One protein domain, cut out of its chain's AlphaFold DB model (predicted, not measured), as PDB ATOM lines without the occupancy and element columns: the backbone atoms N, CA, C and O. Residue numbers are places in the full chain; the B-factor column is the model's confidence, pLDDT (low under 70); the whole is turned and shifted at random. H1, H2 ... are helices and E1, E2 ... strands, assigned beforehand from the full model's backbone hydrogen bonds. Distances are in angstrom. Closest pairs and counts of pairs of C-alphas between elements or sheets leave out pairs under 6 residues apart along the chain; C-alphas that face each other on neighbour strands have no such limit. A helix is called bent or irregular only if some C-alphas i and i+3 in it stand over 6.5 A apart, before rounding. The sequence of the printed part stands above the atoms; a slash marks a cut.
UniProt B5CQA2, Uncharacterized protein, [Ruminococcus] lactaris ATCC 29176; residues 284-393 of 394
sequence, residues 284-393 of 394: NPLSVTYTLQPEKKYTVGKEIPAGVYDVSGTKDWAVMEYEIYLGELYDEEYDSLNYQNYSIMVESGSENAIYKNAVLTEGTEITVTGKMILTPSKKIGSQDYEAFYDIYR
ATOM      1  N   ASN A 284     -18.542  25.776 -12.618       97.88
ATOM      2  CA  ASN A 284     -19.285  27.012 -12.447       97.88
ATOM      3  C   ASN A 284     -20.256  26.880 -11.257       97.88
ATOM      4  O   ASN A 284     -21.083  25.958 -11.243       97.88
ATOM      5  N   PRO A 285     -20.198  27.773 -10.251       97.56
ATOM      6  CA  PRO A 285     -21.091  27.707  -9.095       97.56
ATOM      7  C   PRO A 285     -22.551  28.024  -9.456       97.56
ATOM      8  O   PRO A 285     -23.467  27.730  -8.680       97.56
ATOM      9  N   LEU A 286     -22.791  28.635 -10.620       98.06
ATOM     10  CA  LEU A 286     -24.117  28.966 -11.113       98.06
ATOM     11  C   LEU A 286     -24.749  27.778 -11.842       98.06
ATOM     12  O   LEU A 286     -24.112  27.050 -12.595       98.06
ATOM     13  N   SER A 287     -26.054  27.607 -11.647       95.88
ATOM     14  CA  SER A 287     -26.842  26.536 -12.283       95.88
ATOM     15  C   SER A 287     -28.177  27.014 -12.854       95.88
ATOM     16  O   SER A 287     -28.925  26.230 -13.436       95.88
ATOM     17  N   VAL A 288     -28.497  28.299 -12.677       97.69
ATOM     18  CA  VAL A 288     -29.759  28.890 -13.120       97.69
ATOM     19  C   VAL A 288     -29.572  29.512 -14.496       97.69
ATOM     20  O   VAL A 288     -28.675  30.320 -14.704       97.69
ATOM     21  N   THR A 289     -30.454  29.147 -15.418       97.44
ATOM     22  CA  THR A 289     -30.544  29.735 -16.755       97.44
ATOM     23  C   THR A 289     -31.412  30.992 -16.732       97.44
ATOM     24  O   THR A 289     -32.495  30.997 -16.139       97.44
ATOM     25  N   TYR A 290     -30.983  32.036 -17.439       97.56
ATOM     26  CA  TYR A 290     -31.701  33.305 -17.548       97.56
ATOM     27  C   TYR A 290     -32.243  33.497 -18.958       97.56
ATOM     28  O   TYR A 290     -31.595  33.173 -19.945       97.56
ATOM     29  N   THR A 291     -33.458  34.028 -19.061       96.06
ATOM     30  CA  THR A 291     -34.065  34.391 -20.344       96.06
ATOM     31  C   THR A 291     -34.106  35.904 -20.464       96.06
ATOM     32  O   THR A 291     -34.819  36.566 -19.707       96.06
ATOM     33  N   LEU A 292     -33.374  36.428 -21.440       95.62
ATOM     34  CA  LEU A 292     -33.359  37.836 -21.799       95.62
ATOM     35  C   LEU A 292     -34.475  38.120 -22.800       95.62
ATOM     36  O   LEU A 292     -34.811  37.295 -23.651       95.62
ATOM     37  N   GLN A 293     -35.075  39.292 -22.666       95.00
ATOM     38  CA  GLN A 293     -36.209  39.744 -23.467       95.00
ATOM     39  C   GLN A 293     -35.820  41.058 -24.133       95.00
ATOM     40  O   GLN A 293     -35.176  41.872 -23.462       95.00
ATOM     41  N   PRO A 294     -36.233  41.283 -25.391       94.06
ATOM     42  CA  PRO A 294     -35.990  42.550 -26.065       94.06
ATOM     43  C   PRO A 294     -36.668  43.708 -25.323       94.06
ATOM     44  O   PRO A 294     -37.572  43.495 -24.512       94.06
ATOM     45  N   GLU A 295     -36.209  44.933 -25.589       91.31
ATOM     46  CA  GLU A 295     -36.705  46.190 -24.987       91.31
ATOM     47  C   GLU A 295     -36.494  46.321 -23.465       91.31
ATOM     48  O   GLU A 295     -36.805  47.362 -22.880       91.31
ATOM     49  N   LYS A 296     -35.930  45.302 -22.808       95.12
ATOM     50  CA  LYS A 296     -35.511  45.356 -21.409       95.12
ATOM     51  C   LYS A 296     -33.990  45.425 -21.320       95.12
ATOM     52  O   LYS A 296     -33.287  44.605 -21.899       95.12
ATOM     53  N   LYS A 297     -33.511  46.367 -20.511       95.88
ATOM     54  CA  LYS A 297     -32.119  46.450 -20.073       95.88
ATOM     55  C   LYS A 297     -31.930  45.623 -18.801       95.88
ATOM     56  O   LYS A 297     -32.784  45.673 -17.911       95.88
ATOM     57  N   TYR A 298     -30.850  44.856 -18.731       97.44
ATOM     58  CA  TYR A 298     -30.487  44.050 -17.564       97.44
ATOM     59  C   TYR A 298     -29.197  44.589 -16.956       97.44
ATOM     60  O   TYR A 298     -28.334  45.052 -17.695       97.44
ATOM     61  N   THR A 299     -29.063  44.519 -15.629       97.62
ATOM     62  CA  THR A 299     -27.810  44.854 -14.945       97.62
ATOM     63  C   THR A 299     -27.284  43.614 -14.234       97.62
ATOM     64  O   THR A 299     -27.958  43.030 -13.375       97.62
ATOM     65  N   VAL A 300     -26.064  43.216 -14.571       98.06
ATOM     66  CA  VAL A 300     -25.378  42.103 -13.917       98.06
ATOM     67  C   VAL A 300     -25.089  42.465 -12.453       98.06
ATOM     68  O   VAL A 300     -24.801  43.612 -12.120       98.06
ATOM     69  N   GLY A 301     -25.262  41.506 -11.546       96.75
ATOM     70  CA  GLY A 301     -25.292  41.697 -10.092       96.75
ATOM     71  C   GLY A 301     -26.683  42.003  -9.515       96.75
ATOM     72  O   GLY A 301     -26.874  41.897  -8.305       96.75
ATOM     73  N   LYS A 302     -27.685  42.331 -10.349       95.38
ATOM     74  CA  LYS A 302     -29.079  42.537  -9.907       95.38
ATOM     75  C   LYS A 302     -29.983  41.383 -10.316       95.38
ATOM     76  O   LYS A 302     -30.353  40.557  -9.484       95.38
ATOM     77  N   GLU A 303     -30.386  41.340 -11.583       92.31
ATOM     78  CA  GLU A 303     -31.278  40.295 -12.093       92.31
ATOM     79  C   GLU A 303     -30.526  39.023 -12.483       92.31
ATOM     80  O   GLU A 303     -31.089  37.929 -12.428       92.31
ATOM     81  N   ILE A 304     -29.272  39.187 -12.899       97.19
ATOM     82  CA  ILE A 304     -28.394  38.138 -13.411       97.19
ATOM     83  C   ILE A 304     -27.101  38.241 -12.603       97.19
ATOM     84  O   ILE A 304     -26.531  39.326 -12.561       97.19
ATOM     85  N   PRO A 305     -26.637  37.189 -11.915       98.06
ATOM     86  CA  PRO A 305     -25.365  37.234 -11.206       98.06
ATOM     87  C   PRO A 305     -24.199  37.337 -12.197       98.06
ATOM     88  O   PRO A 305     -24.297  36.849 -13.323       98.06
ATOM     89  N   ALA A 306     -23.097  37.949 -11.770       98.44
ATOM     90  CA  ALA A 306     -21.847  37.896 -12.524       98.44
ATOM     91  C   ALA A 306     -21.413  36.434 -12.706       98.44
ATOM     92  O   ALA A 306     -21.622  35.605 -11.811       98.44
ATOM     93  N   GLY A 307     -20.879  36.105 -13.876       98.19
ATOM     94  CA  GLY A 307     -20.666  34.718 -14.262       98.19
ATOM     95  C   GLY A 307     -20.194  34.543 -15.691       98.19
ATOM     96  O   GLY A 307     -20.227  35.475 -16.490       98.19
ATOM     97  N   VAL A 308     -19.816  33.308 -16.006       98.56
ATOM     98  CA  VAL A 308     -19.523  32.866 -17.371       98.56
ATOM     99  C   VAL A 308     -20.723  32.097 -17.914       98.56
ATOM    100  O   VAL A 308     -21.230  31.177 -17.255       98.56
ATOM    101  N   TYR A 309     -21.191  32.484 -19.095       98.50
ATOM    102  CA  TYR A 309     -22.407  31.960 -19.699       98.50
ATOM    103  C   TYR A 309     -22.204  31.578 -21.162       98.50
ATOM    104  O   TYR A 309     -21.646  32.325 -21.956       98.50
ATOM    105  N   ASP A 310     -22.790  30.452 -21.542       97.50
ATOM    106  CA  ASP A 310     -23.100  30.145 -22.926       97.50
ATOM    107  C   ASP A 310     -24.356  30.929 -23.334       97.50
ATOM    108  O   ASP A 310     -25.360  30.953 -22.606       97.50
ATOM    109  N   VAL A 311     -24.319  31.543 -24.514       96.44
ATOM    110  CA  VAL A 311     -25.376  32.426 -25.018       96.44
ATOM    111  C   VAL A 311     -26.037  31.795 -26.234       96.44
ATOM    112  O   VAL A 311     -25.367  31.458 -27.204       96.44
ATOM    113  N   SER A 312     -27.363  31.648 -26.207       92.88
ATOM    114  CA  SER A 312     -28.124  31.043 -27.311       92.88
ATOM    115  C   SER A 312     -29.403  31.812 -27.648       92.88
ATOM    116  O   SER A 312     -30.059  32.367 -26.761       92.88
ATOM    117  N   GLY A 313     -29.815  31.781 -28.916       86.94
ATOM    118  CA  GLY A 313     -31.086  32.345 -29.385       86.94
ATOM    119  C   GLY A 313     -32.283  31.426 -29.115       86.94
ATOM    120  O   GLY A 313     -32.129  30.226 -28.906       86.94
ATOM    121  N   THR A 314     -33.502  31.977 -29.116       76.69
ATOM    122  CA  THR A 314     -34.736  31.172 -28.938       76.69
ATOM    123  C   THR A 314     -35.593  31.029 -30.188       76.69
ATOM    124  O   THR A 314     -36.392  30.091 -30.266       76.69
ATOM    125  N   LYS A 315     -35.487  31.978 -31.119       71.31
ATOM    126  CA  LYS A 315     -36.143  31.969 -32.425       71.31
ATOM    127  C   LYS A 315     -35.557  33.092 -33.280       71.31
ATOM    128  O   LYS A 315     -35.362  34.179 -32.743       71.31
ATOM    129  N   ASP A 316     -35.365  32.837 -34.574       75.56
ATOM    130  CA  ASP A 316     -34.781  33.782 -35.534       75.56
ATOM    131  C   ASP A 316     -33.363  34.233 -35.099       75.56
ATOM    132  O   ASP A 316     -32.754  33.609 -34.221       75.56
ATOM    133  N   TRP A 317     -32.821  35.273 -35.730       85.12
ATOM    134  CA  TRP A 317     -31.558  35.890 -35.318       85.12
ATOM    135  C   TRP A 317     -31.779  36.818 -34.116       85.12
ATOM    136  O   TRP A 317     -32.801  37.504 -34.015       85.12
ATOM    137  N   ALA A 318     -30.819  36.846 -33.196       89.69
ATOM    138  CA  ALA A 318     -30.804  37.763 -32.066       89.69
ATOM    139  C   ALA A 318     -29.372  38.217 -31.782       89.69
ATOM    140  O   ALA A 318     -28.431  37.447 -31.948       89.69
ATOM    141  N   VAL A 319     -29.234  39.461 -31.337       93.38
ATOM    142  CA  VAL A 319     -27.954  40.057 -30.952       93.38
ATOM    143  C   VAL A 319     -28.026  40.433 -29.481       93.38
ATOM    144  O   VAL A 319     -29.019  41.034 -29.058       93.38
ATOM    145  N   MET A 320     -26.992  40.077 -28.726       95.62
ATOM    146  CA  MET A 320     -26.735  40.577 -27.382       95.62
ATOM    147  C   MET A 320     -25.568  41.552 -27.425       95.62
ATOM    148  O   MET A 320     -24.495  41.203 -27.904       95.62
ATOM    149  N   GLU A 321     -25.781  42.742 -26.882       97.56
ATOM    150  CA  GLU A 321     -24.770  43.791 -26.780       97.56
ATOM    151  C   GLU A 321     -24.496  44.088 -25.310       97.56
ATOM    152  O   GLU A 321     -25.429  44.184 -24.499       97.56
ATOM    153  N   TYR A 322     -23.215  44.209 -24.979       97.06
ATOM    154  CA  TYR A 322     -22.741  44.653 -23.678       97.06
ATOM    155  C   TYR A 322     -21.325  45.218 -23.794       97.06
ATOM    156  O   TYR A 322     -20.576  44.896 -24.716       97.06
ATOM    157  N   GLU A 323     -20.969  46.062 -22.834       96.19
ATOM    158  CA  GLU A 323     -19.666  46.713 -22.760       96.19
ATOM    159  C   GLU A 323     -19.073  46.466 -21.372       96.19
ATOM    160  O   GLU A 323     -19.782  46.502 -20.360       96.19
ATOM    161  N   ILE A 324     -17.772  46.201 -21.324       96.69
ATOM    162  CA  ILE A 324     -17.023  45.958 -20.094       96.69
ATOM    163  C   ILE A 324     -16.080  47.124 -19.876       96.69
ATOM    164  O   ILE A 324     -15.239  47.410 -20.722       96.69
ATOM    165  N   TYR A 325     -16.211  47.791 -18.735       93.69
ATOM    166  CA  TYR A 325     -15.328  48.891 -18.381       93.69
ATOM    167  C   TYR A 325     -13.940  48.367 -17.993       93.69
ATOM    168  O   TYR A 325     -13.792  47.578 -17.062       93.69
ATOM    169  N   LEU A 326     -12.913  48.822 -18.703       93.06
ATOM    170  CA  LEU A 326     -11.526  48.397 -18.519       93.06
ATOM    171  C   LEU A 326     -10.761  49.272 -17.514       93.06
ATOM    172  O   LEU A 326      -9.707  48.858 -17.037       93.06
ATOM    173  N   GLY A 327     -11.304  50.439 -17.149       90.38
ATOM    174  CA  GLY A 327     -10.661  51.441 -16.294       90.38
ATOM    175  C   GLY A 327     -10.393  52.754 -17.034       90.38
ATOM    176  O   GLY A 327     -10.694  52.881 -18.213       90.38
ATOM    177  N   GLU A 328      -9.820  53.747 -16.354       89.56
ATOM    178  CA  GLU A 328      -9.435  55.038 -16.954       89.56
ATOM    179  C   GLU A 328      -8.102  54.909 -17.721       89.56
ATOM    180  O   GLU A 328      -7.078  55.459 -17.315       89.56
ATOM    181  N   LEU A 329      -8.088  54.118 -18.798       88.62
ATOM    182  CA  LEU A 329      -6.899  53.907 -19.637       88.62
ATOM    183  C   LEU A 329      -6.601  55.127 -20.522       88.62
ATOM    184  O   LEU A 329      -5.443  55.448 -20.796       88.62
ATOM    185  N   TYR A 330      -7.657  55.820 -20.939       87.81
ATOM    186  CA  TYR A 330      -7.641  56.979 -21.815       87.81
ATOM    187  C   TYR A 330      -8.514  58.108 -21.252       87.81
ATOM    188  O   TYR A 330      -9.496  57.876 -20.546       87.81
ATOM    189  N   ASP A 331      -8.158  59.346 -21.597       87.94
ATOM    190  CA  ASP A 331      -8.887  60.552 -21.187       87.94
ATOM    191  C   ASP A 331     -10.282  60.644 -21.845       87.94
ATOM    192  O   ASP A 331     -10.565  59.963 -22.829       87.94
ATOM    193  N   GLU A 332     -11.129  61.568 -21.365       83.50
ATOM    194  CA  GLU A 332     -12.524  61.767 -21.815       83.50
ATOM    195  C   GLU A 332     -12.705  61.891 -23.346       83.50
ATOM    196  O   GLU A 332     -13.765  61.559 -23.872       83.50
ATOM    197  N   GLU A 333     -11.689  62.364 -24.082       88.75
ATOM    198  CA  GLU A 333     -11.730  62.451 -25.554       88.75
ATOM    199  C   GLU A 333     -11.809  61.068 -26.226       88.75
ATOM    200  O   GLU A 333     -12.387  60.937 -27.304       88.75
ATOM    201  N   TYR A 334     -11.270  60.040 -25.573       85.12
ATOM    202  CA  TYR A 334     -11.199  58.660 -26.046       85.12
ATOM    203  C   TYR A 334     -11.879  57.697 -25.066       85.12
ATOM    204  O   TYR A 334     -11.503  56.532 -24.987       85.12
ATOM    205  N   ASP A 335     -12.900  58.170 -24.345       86.06
ATOM    206  CA  ASP A 335     -13.570  57.389 -23.300       86.06
ATOM    207  C   ASP A 335     -14.123  56.051 -23.812       86.06
ATOM    208  O   ASP A 335     -14.092  55.059 -23.099       86.06
ATOM    209  N   SER A 336     -14.535  55.957 -25.080       86.38
ATOM    210  CA  SER A 336     -14.990  54.685 -25.662       86.38
ATOM    211  C   SER A 336     -13.906  53.598 -25.710       86.38
ATOM    212  O   SER A 336     -14.240  52.422 -25.786       86.38
ATOM    213  N   LEU A 337     -12.620  53.972 -25.686       87.31
ATOM    214  CA  LEU A 337     -11.494  53.030 -25.632       87.31
ATOM    215  C   LEU A 337     -11.234  52.504 -24.211       87.31
ATOM    216  O   LEU A 337     -10.447  51.581 -24.037       87.31
ATOM    217  N   ASN A 338     -11.920  53.053 -23.204       91.75
ATOM    218  CA  ASN A 338     -11.942  52.517 -21.844       91.75
ATOM    219  C   ASN A 338     -12.899  51.325 -21.695       91.75
ATOM    220  O   ASN A 338     -13.119  50.860 -20.576       91.75
ATOM    221  N   TYR A 339     -13.495  50.844 -22.790       93.62
ATOM    222  CA  TYR A 339     -14.469  49.762 -22.780       93.62
ATOM    223  C   TYR A 339     -14.119  48.686 -23.803       93.62
ATOM    224  O   TYR A 339     -13.804  48.985 -24.956       93.62
ATOM    225  N   GLN A 340     -14.264  47.427 -23.396       94.50
ATOM    226  CA  GLN A 340     -14.305  46.298 -24.315       94.50
ATOM    227  C   GLN A 340     -15.750  46.055 -24.745       94.50
ATOM    228  O   GLN A 340     -16.635  45.867 -23.910       94.50
ATOM    229  N   ASN A 341     -15.985  46.060 -26.054       94.19
ATOM    230  CA  ASN A 341     -17.320  45.986 -26.636       94.19
ATOM    231  C   ASN A 341     -17.597  44.576 -27.153       94.19
ATOM    232  O   ASN A 341     -16.800  44.030 -27.914       94.19
ATOM    233  N   TYR A 342     -18.755  44.023 -26.804       95.88
ATOM    234  CA  TYR A 342     -19.198  42.717 -27.278       95.88
ATOM    235  C   TYR A 342     -20.531  42.824 -28.012       95.88
ATOM    236  O   TYR A 342     -21.497  43.398 -27.508       95.88
ATOM    237  N   SER A 343     -20.591  42.202 -29.191       95.62
ATOM    238  CA  SER A 343     -21.809  42.000 -29.973       95.62
ATOM    239  C   SER A 343     -21.886  40.524 -30.353       95.62
ATOM    240  O   SER A 343     -21.146  40.058 -31.213       95.62
ATOM    241  N   ILE A 344     -22.728  39.776 -29.642       94.94
ATOM    242  CA  ILE A 344     -22.886  38.330 -29.822       94.94
ATOM    243  C   ILE A 344     -24.141  38.085 -30.647       94.94
ATOM    244  O   ILE A 344     -25.254  38.304 -30.152       94.94
ATOM    245  N   MET A 345     -23.978  37.607 -31.877       91.81
ATOM    246  CA  MET A 345     -25.084  37.260 -32.764       91.81
ATOM    247  C   MET A 345     -25.307  35.749 -32.786       91.81
ATOM    248  O   MET A 345     -24.390  34.960 -32.956       91.81
ATOM    249  N   VAL A 346     -26.555  35.327 -32.600       88.69
ATOM    250  CA  VAL A 346     -26.933  33.909 -32.616       88.69
ATOM    251  C   VAL A 346     -28.192  33.700 -33.447       88.69
ATOM    252  O   VAL A 346     -29.183  34.417 -33.287       88.69
ATOM    253  N   GLU A 347     -28.182  32.681 -34.306       81.81
ATOM    254  CA  GLU A 347     -29.338  32.276 -35.109       81.81
ATOM    255  C   GLU A 347     -29.973  30.985 -34.573       81.81
ATOM    256  O   GLU A 347     -29.406  29.897 -34.615       81.81
ATOM    257  N   SER A 348     -31.204  31.072 -34.070       68.06
ATOM    258  CA  SER A 348     -31.890  29.906 -33.509       68.06
ATOM    259  C   SER A 348     -32.046  28.763 -34.521       68.06
ATOM    260  O   SER A 348     -32.773  28.895 -35.504       68.06
ATOM    261  N   GLY A 349     -31.535  27.578 -34.176       61.44
ATOM    262  CA  GLY A 349     -31.741  26.343 -34.937       61.44
ATOM    263  C   GLY A 349     -30.528  25.875 -35.739       61.44
ATOM    264  O   GLY A 349     -30.607  24.793 -36.318       61.44
ATOM    265  N   SER A 350     -29.420  26.622 -35.734       63.38
ATOM    266  CA  SER A 350     -28.123  26.075 -36.132       63.38
ATOM    267  C   SER A 350     -27.451  25.414 -34.920       63.38
ATOM    268  O   SER A 350     -27.514  25.919 -33.797       63.38
ATOM    269  N   GLU A 351     -26.838  24.242 -35.121       52.06
ATOM    270  CA  GLU A 351     -26.096  23.533 -34.061       52.06
ATOM    271  C   GLU A 351     -24.850  24.323 -33.597       52.06
ATOM    272  O   GLU A 351     -24.331  24.049 -32.516       52.06
ATOM    273  N   ASN A 352     -24.461  25.366 -34.348       57.34
ATOM    274  CA  ASN A 352     -23.325  26.258 -34.094       57.34
ATOM    275  C   ASN A 352     -23.723  27.659 -33.570       57.34
ATOM    276  O   ASN A 352     -22.856  28.501 -33.370       57.34
ATOM    277  N   ALA A 353     -25.006  27.929 -33.294       76.69
ATOM    278  CA  ALA A 353     -25.487  29.239 -32.824       76.69
ATOM    279  C   ALA A 353     -25.463  29.410 -31.296       76.69
ATOM    280  O   ALA A 353     -26.367  30.012 -30.702       76.69
ATOM    281  N   ILE A 354     -24.458  28.840 -30.635       91.62
ATOM    282  CA  ILE A 354     -24.234  29.065 -29.209       91.62
ATOM    283  C   ILE A 354     -22.856  29.678 -29.055       91.62
ATOM    284  O   ILE A 354     -21.865  28.981 -29.237       91.62
ATOM    285  N   TYR A 355     -22.816  30.947 -28.664       95.56
ATOM    286  CA  TYR A 355     -21.570  31.576 -28.257       95.56
ATOM    287  C   TYR A 355     -21.129  30.995 -26.916       95.56
ATOM    288  O   TYR A 355     -21.912  30.967 -25.957       95.56
ATOM    289  N   LYS A 356     -19.891  30.515 -26.848       96.81
ATOM    290  CA  LYS A 356     -19.307  29.931 -25.640       96.81
ATOM    291  C   LYS A 356     -18.567  30.964 -24.806       96.81
ATOM    292  O   LYS A 356     -17.857  31.804 -25.346       96.81
ATOM    293  N   ASN A 357     -18.716  30.818 -23.489       97.56
ATOM    294  CA  ASN A 357     -17.928  31.506 -22.469       97.56
ATOM    295  C   ASN A 357     -18.033  33.047 -22.462       97.56
ATOM    296  O   ASN A 357     -17.042  33.736 -22.245       97.56
ATOM    297  N   ALA A 358     -19.231  33.617 -22.619       98.06
ATOM    298  CA  ALA A 358     -19.426  35.047 -22.370       98.06
ATOM    299  C   ALA A 358     -19.209  35.355 -20.882       98.06
ATOM    300  O   ALA A 358     -19.982  34.900 -20.030       98.06
ATOM    301  N   VAL A 359     -18.167  36.122 -20.567       98.25
ATOM    302  CA  VAL A 359     -17.841  36.542 -19.201       98.25
ATOM    303  C   VAL A 359     -18.580  37.841 -18.890       98.25
ATOM    304  O   VAL A 359     -18.489  38.818 -19.619       98.25
ATOM    305  N   LEU A 360     -19.377  37.859 -17.825       98.25
ATOM    306  CA  LEU A 360     -20.189  39.014 -17.443       98.25
ATOM    307  C   LEU A 360     -19.799  39.472 -16.038       98.25
ATOM    308  O   LEU A 360     -19.985  38.720 -15.075       98.25
ATOM    309  N   THR A 361     -19.290  40.701 -15.914       97.75
ATOM    310  CA  THR A 361     -18.839  41.270 -14.636       97.75
ATOM    311  C   THR A 361     -19.946  42.048 -13.924       97.75
ATOM    312  O   THR A 361     -21.014  42.323 -14.471       97.75
ATOM    313  N   GLU A 362     -19.760  42.337 -12.635       97.56
ATOM    314  CA  GLU A 362     -20.772  43.055 -11.858       97.56
ATOM    315  C   GLU A 362     -20.979  44.478 -12.400       97.56
ATOM    316  O   GLU A 362     -20.033  45.212 -12.658       97.56
ATOM    317  N   GLY A 363     -22.238  44.893 -12.550       96.62
ATOM    318  CA  GLY A 363     -22.588  46.212 -13.072       96.62
ATOM    319  C   GLY A 363     -22.701  46.293 -14.595       96.62
ATOM    320  O   GLY A 363     -23.300  47.261 -15.065       96.62
ATOM    321  N   THR A 364     -22.241  45.286 -15.350       96.88
ATOM    322  CA  THR A 364     -22.407  45.227 -16.811       96.88
ATOM    323  C   THR A 364     -23.873  45.381 -17.199       96.88
ATOM    324  O   THR A 364     -24.771  44.736 -16.642       96.88
ATOM    325  N   GLU A 365     -24.123  46.246 -18.174       97.44
ATOM    326  CA  GLU A 365     -25.447  46.462 -18.727       97.44
ATOM    327  C   GLU A 365     -25.617  45.685 -20.031       97.44
ATOM    328  O   GLU A 365     -24.782  45.768 -20.924       97.44
ATOM    329  N   ILE A 366     -26.714  44.934 -20.135       97.88
ATOM    330  CA  ILE A 366     -26.975  44.043 -21.271       97.88
ATOM    331  C   ILE A 366     -28.263  44.461 -21.971       97.88
ATOM    332  O   ILE A 366     -29.308  44.653 -21.326       97.88
ATOM    333  N   THR A 367     -28.207  44.523 -23.299       97.00
ATOM    334  CA  THR A 367     -29.368  44.685 -24.178       97.00
ATOM    335  C   THR A 367     -29.424  43.582 -25.224       97.00
ATOM    336  O   THR A 367     -28.398  43.073 -25.660       97.00
ATOM    337  N   VAL A 368     -30.639  43.199 -25.626       95.25
ATOM    338  CA  VAL A 368     -30.856  42.177 -26.658       95.25
ATOM    339  C   VAL A 368     -31.883  42.635 -27.692       95.25
ATOM    340  O   VAL A 368     -32.883  43.267 -27.341       95.25
ATOM    341  N   THR A 369     -31.667  42.296 -28.964       93.94
ATOM    342  CA  THR A 369     -32.613  42.590 -30.062       93.94
ATOM    343  C   THR A 369     -33.705  41.529 -30.195       93.94
ATOM    344  O   THR A 369     -34.820  41.819 -30.629       93.94
ATOM    345  N   GLY A 370     -33.404  40.304 -29.767       90.88
ATOM    346  CA  GLY A 370     -34.313  39.167 -29.744       90.88
ATOM    347  C   GLY A 370     -34.294  38.466 -28.391       90.88
ATOM    348  O   GLY A 370     -33.524  38.796 -27.493       90.88
ATOM    349  N   LYS A 371     -35.170  37.477 -28.216       92.38
ATOM    350  CA  LYS A 371     -35.200  36.693 -26.979       92.38
ATOM    351  C   LYS A 371     -34.014  35.723 -26.952       92.38
ATOM    352  O   LYS A 371     -33.923  34.839 -27.809       92.38
ATOM    353  N   MET A 372     -33.172  35.845 -25.928       93.56
ATOM    354  CA  MET A 372     -31.927  35.084 -25.768       93.56
ATOM    355  C   MET A 372     -31.884  34.369 -24.418       93.56
ATOM    356  O   MET A 372     -32.636  34.697 -23.495       93.56
ATOM    357  N   ILE A 373     -31.037  33.353 -24.316       94.94
ATOM    358  CA  ILE A 373     -30.864  32.532 -23.122       94.94
ATOM    359  C   ILE A 373     -29.396  32.570 -22.705       94.94
ATOM    360  O   ILE A 373     -28.527  32.289 -23.524       94.94
ATOM    361  N   LEU A 374     -29.158  32.865 -21.426       97.81
ATOM    362  CA  LEU A 374     -27.867  32.701 -20.765       97.81
ATOM    363  C   LEU A 374     -27.893  31.410 -19.955       97.81
ATOM    364  O   LEU A 374     -28.684  31.281 -19.014       97.81
ATOM    365  N   THR A 375     -27.039  30.458 -20.307       97.69
ATOM    366  CA  THR A 375     -26.864  29.208 -19.567       97.69
ATOM    367  C   THR A 375     -25.476  29.209 -18.949       97.69
ATOM    368  O   THR A 375     -24.524  29.351 -19.702       97.69
ATOM    369  N   PRO A 376     -25.322  29.051 -17.623       98.50
ATOM    370  CA  PRO A 376     -23.998  28.974 -17.017       98.50
ATOM    371  C   PRO A 376     -23.109  27.950 -17.732       98.50
ATOM    372  O   PRO A 376     -23.512  26.792 -17.896       98.50
ATOM    373  N   SER A 377     -21.926  28.376 -18.175       97.44
ATOM    374  CA  SER A 377     -20.945  27.477 -18.792       97.44
ATOM    375  C   SER A 377     -20.510  26.432 -17.765       97.44
ATOM    376  O   SER A 377     -20.514  26.700 -16.567       97.44
ATOM    377  N   LYS A 378     -20.173  25.210 -18.190       95.19
ATOM    378  CA  LYS A 378     -19.916  24.104 -17.243       95.19
ATOM    379  C   LYS A 378     -18.656  24.314 -16.402       95.19
ATOM    380  O   LYS A 378     -18.640  23.956 -15.226       95.19
ATOM    381  N   LYS A 379     -17.610  24.832 -17.039       94.94
ATOM    382  CA  LYS A 379     -16.291  25.074 -16.466       94.94
ATOM    383  C   LYS A 379     -15.942  26.542 -16.634       94.94
ATOM    384  O   LYS A 379     -16.394  27.160 -17.591       94.94
ATOM    385  N   ILE A 380     -15.179  27.065 -15.685       97.44
ATOM    386  CA  ILE A 380     -14.669  28.436 -15.686       97.44
ATOM    387  C   ILE A 380     -13.218  28.430 -15.209       97.44
ATOM    388  O   ILE A 380     -12.823  27.527 -14.468       97.44
ATOM    389  N   GLY A 381     -12.436  29.432 -15.608       94.94
ATOM    390  CA  GLY A 381     -11.065  29.598 -15.115       94.94
ATOM    391  C   GLY A 381     -11.041  30.030 -13.649       94.94
ATOM    392  O   GLY A 381     -10.307  29.468 -12.841       94.94
ATOM    393  N   SER A 382     -11.894  30.993 -13.283       95.75
ATOM    394  CA  SER A 382     -12.082  31.440 -11.900       95.75
ATOM    395  C   SER A 382     -13.400  32.208 -11.717       95.75
ATOM    396  O   SER A 382     -14.055  32.578 -12.692       95.75
ATOM    397  N   GLN A 383     -13.767  32.481 -10.464       97.06
ATOM    398  CA  GLN A 383     -14.833  33.427 -10.094       97.06
ATOM    399  C   GLN A 383     -14.376  34.898 -10.051       97.06
ATOM    400  O   GLN A 383     -15.195  35.776  -9.775       97.06
ATOM    401  N   ASP A 384     -13.094  35.182 -10.304       96.50
ATOM    402  CA  ASP A 384     -12.604  36.543 -10.524       96.50
ATOM    403  C   ASP A 384     -12.811  36.917 -11.995       96.50
ATOM    404  O   ASP A 384     -11.910  36.840 -12.828       96.50
ATOM    405  N   TYR A 385     -14.057  37.253 -12.332       96.88
ATOM    406  CA  TYR A 385     -14.457  37.540 -13.711       96.88
ATOM    407  C   TYR A 385     -13.792  38.798 -14.279       96.88
ATOM    408  O   TYR A 385     -13.713  38.943 -15.494       96.88
ATOM    409  N   GLU A 386     -13.299  39.696 -13.423       95.94
ATOM    410  CA  GLU A 386     -12.563  40.886 -13.858       95.94
ATOM    411  C   GLU A 386     -11.181  40.533 -14.408       95.94
ATOM    412  O   GLU A 386     -10.722  41.188 -15.344       95.94
ATOM    413  N   ALA A 387     -10.539  39.487 -13.876       94.81
ATOM    414  CA  ALA A 387      -9.216  39.048 -14.319       94.81
ATOM    415  C   ALA A 387      -9.206  38.562 -15.778       94.81
ATOM    416  O   ALA A 387      -8.187  38.669 -16.455       94.81
ATOM    417  N   PHE A 388     -10.345  38.088 -16.299       96.62
ATOM    418  CA  PHE A 388     -10.495  37.745 -17.718       96.62
ATOM    419  C   PHE A 388     -10.179  38.936 -18.638       96.62
ATOM    420  O   PHE A 388      -9.619  38.769 -19.715       96.62
ATOM    421  N   TYR A 389     -10.489  40.156 -18.197       95.81
ATOM    422  CA  TYR A 389     -10.307  41.371 -18.988       95.81
ATOM    423  C   TYR A 389      -8.942  42.036 -18.801       95.81
ATOM    424  O   TYR A 389      -8.664  43.037 -19.461       95.81
ATOM    425  N   ASP A 390      -8.066  41.491 -17.950       93.50
ATOM    426  CA  ASP A 390      -6.724  42.043 -17.729       93.50
ATOM    427  C   ASP A 390      -5.875  42.052 -19.000       93.50
ATOM    428  O   ASP A 390      -4.999  42.904 -19.142       93.50
ATOM    429  N   ILE A 391      -6.151  41.149 -19.943       91.19
ATOM    430  CA  ILE A 391      -5.479  41.111 -21.242       91.19
ATOM    431  C   ILE A 391      -5.664  42.420 -22.032       91.19
ATOM    432  O   ILE A 391      -4.732  42.871 -22.688       91.19
ATOM    433  N   TYR A 392      -6.810  43.091 -21.884       88.75
ATOM    434  CA  TYR A 392      -7.140  44.333 -22.594       88.75
ATOM    435  C   TYR A 392      -6.732  45.606 -21.841       88.75
ATOM    436  O   TYR A 392      -6.928  46.711 -22.338       88.75
ATOM    437  N   ARG A 393      -6.185  45.471 -20.628       87.12
ATOM    438  CA  ARG A 393      -5.753  46.599 -19.783       87.12
ATOM    439  C   ARG A 393      -4.262  46.927 -19.933       87.12
ATOM    440  O   ARG A 393      -3.765  47.789 -19.206       87.12
TER     441      ARG A 393
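What this domain is: This is residues 284 to 393 of the 394 residues of an uncharacterized protein of [Ruminococcus] lactaris ATCC 29176 (UniProt B5CQA2). Two small antiparallel sheets lie face to face as a sandwich, one of E1, E7, E2 and E5, the other of E4, E3 and E6. The long strands E3 and E4 run side by side along the longest axis to H1 at one end, and H2, the last element, grazes their sheet near that end. The printed part has 110 residues, with seven named strands and two short named helices in the order E1 E2 E3 H1 E4 E5 E6 E7 H2. The class is mixed, helices and strands, and the whole is compact, with a radius of gyration of the C-alphas of 14.1 A and spans of 43 by 29 by 26 A.

Where its parts are: E1, residues 290 to 292, begins at C-alpha 290 (-31.701, 33.305, -17.548). E2 is residues 307 to 313, 18.5 A long, and E3 is residues 317 to 325, 26.8 A. H1, residues 332 to 338, is irregular: C-alphas 333 and 336 are 8.4 A apart. E4, residues 339 to 347, is 26.1 A long and begins at C-alpha 339 (-14.469, 49.762, -22.780). E5 is residues 354 to 360, 15.9 A, E6 residues 365 to 368 and E7 residues 372 to 376, 13.3 A. H2, residues 387 to 393, is irregular, but only just, with C-alphas 388 and 391 7.0 A apart; it ends at C-alpha 393 (-5.753, 46.599, -19.783).

How they stand to each other: The first sheet runs E1, E7, E2, E5 and is strongly twisted. N 290 and O 374 of E1 and E7 are 2.9 A apart, N 310 and O 375 of E2 and E7 2.8 A, and N 309 and O 358 of E2 and E5 2.9 A, within hydrogen-bond range. The second sheet runs E4, E3, E6, with N 324 and O 340 2.8 A apart and N 321 and O 367 2.9 A. The parts of the two sheets that face each other are 9.5 A centre to centre, and their strands stand at 32 degrees. The closest C-alphas of E2 and E4 are those of Gly 313 and Val 346, 5.5 A. H1 only grazes the second sheet with residues 335 to 338, and H2 with residues 389 to 393. Neither is on the first sheet. H1 and H2 are apart. In H1, 0 of 3 O i to N i+4 pairs are within hydrogen-bond range and 2 of 4 O i to N i+3 pairs; in H2, 0 of 3 and 3 of 4.

The domain as a whole: The C-alphas farthest apart are those of Asp 331 and Gly 349, 43.4 A. The printed part has no cut. The link E1 to E2 is long, and within it residues 298 to 299 pair antiparallel with residues 365 to 366 of E6. The mean pLDDT of the printed part is 92.1, with residues 348 to 352 under 70.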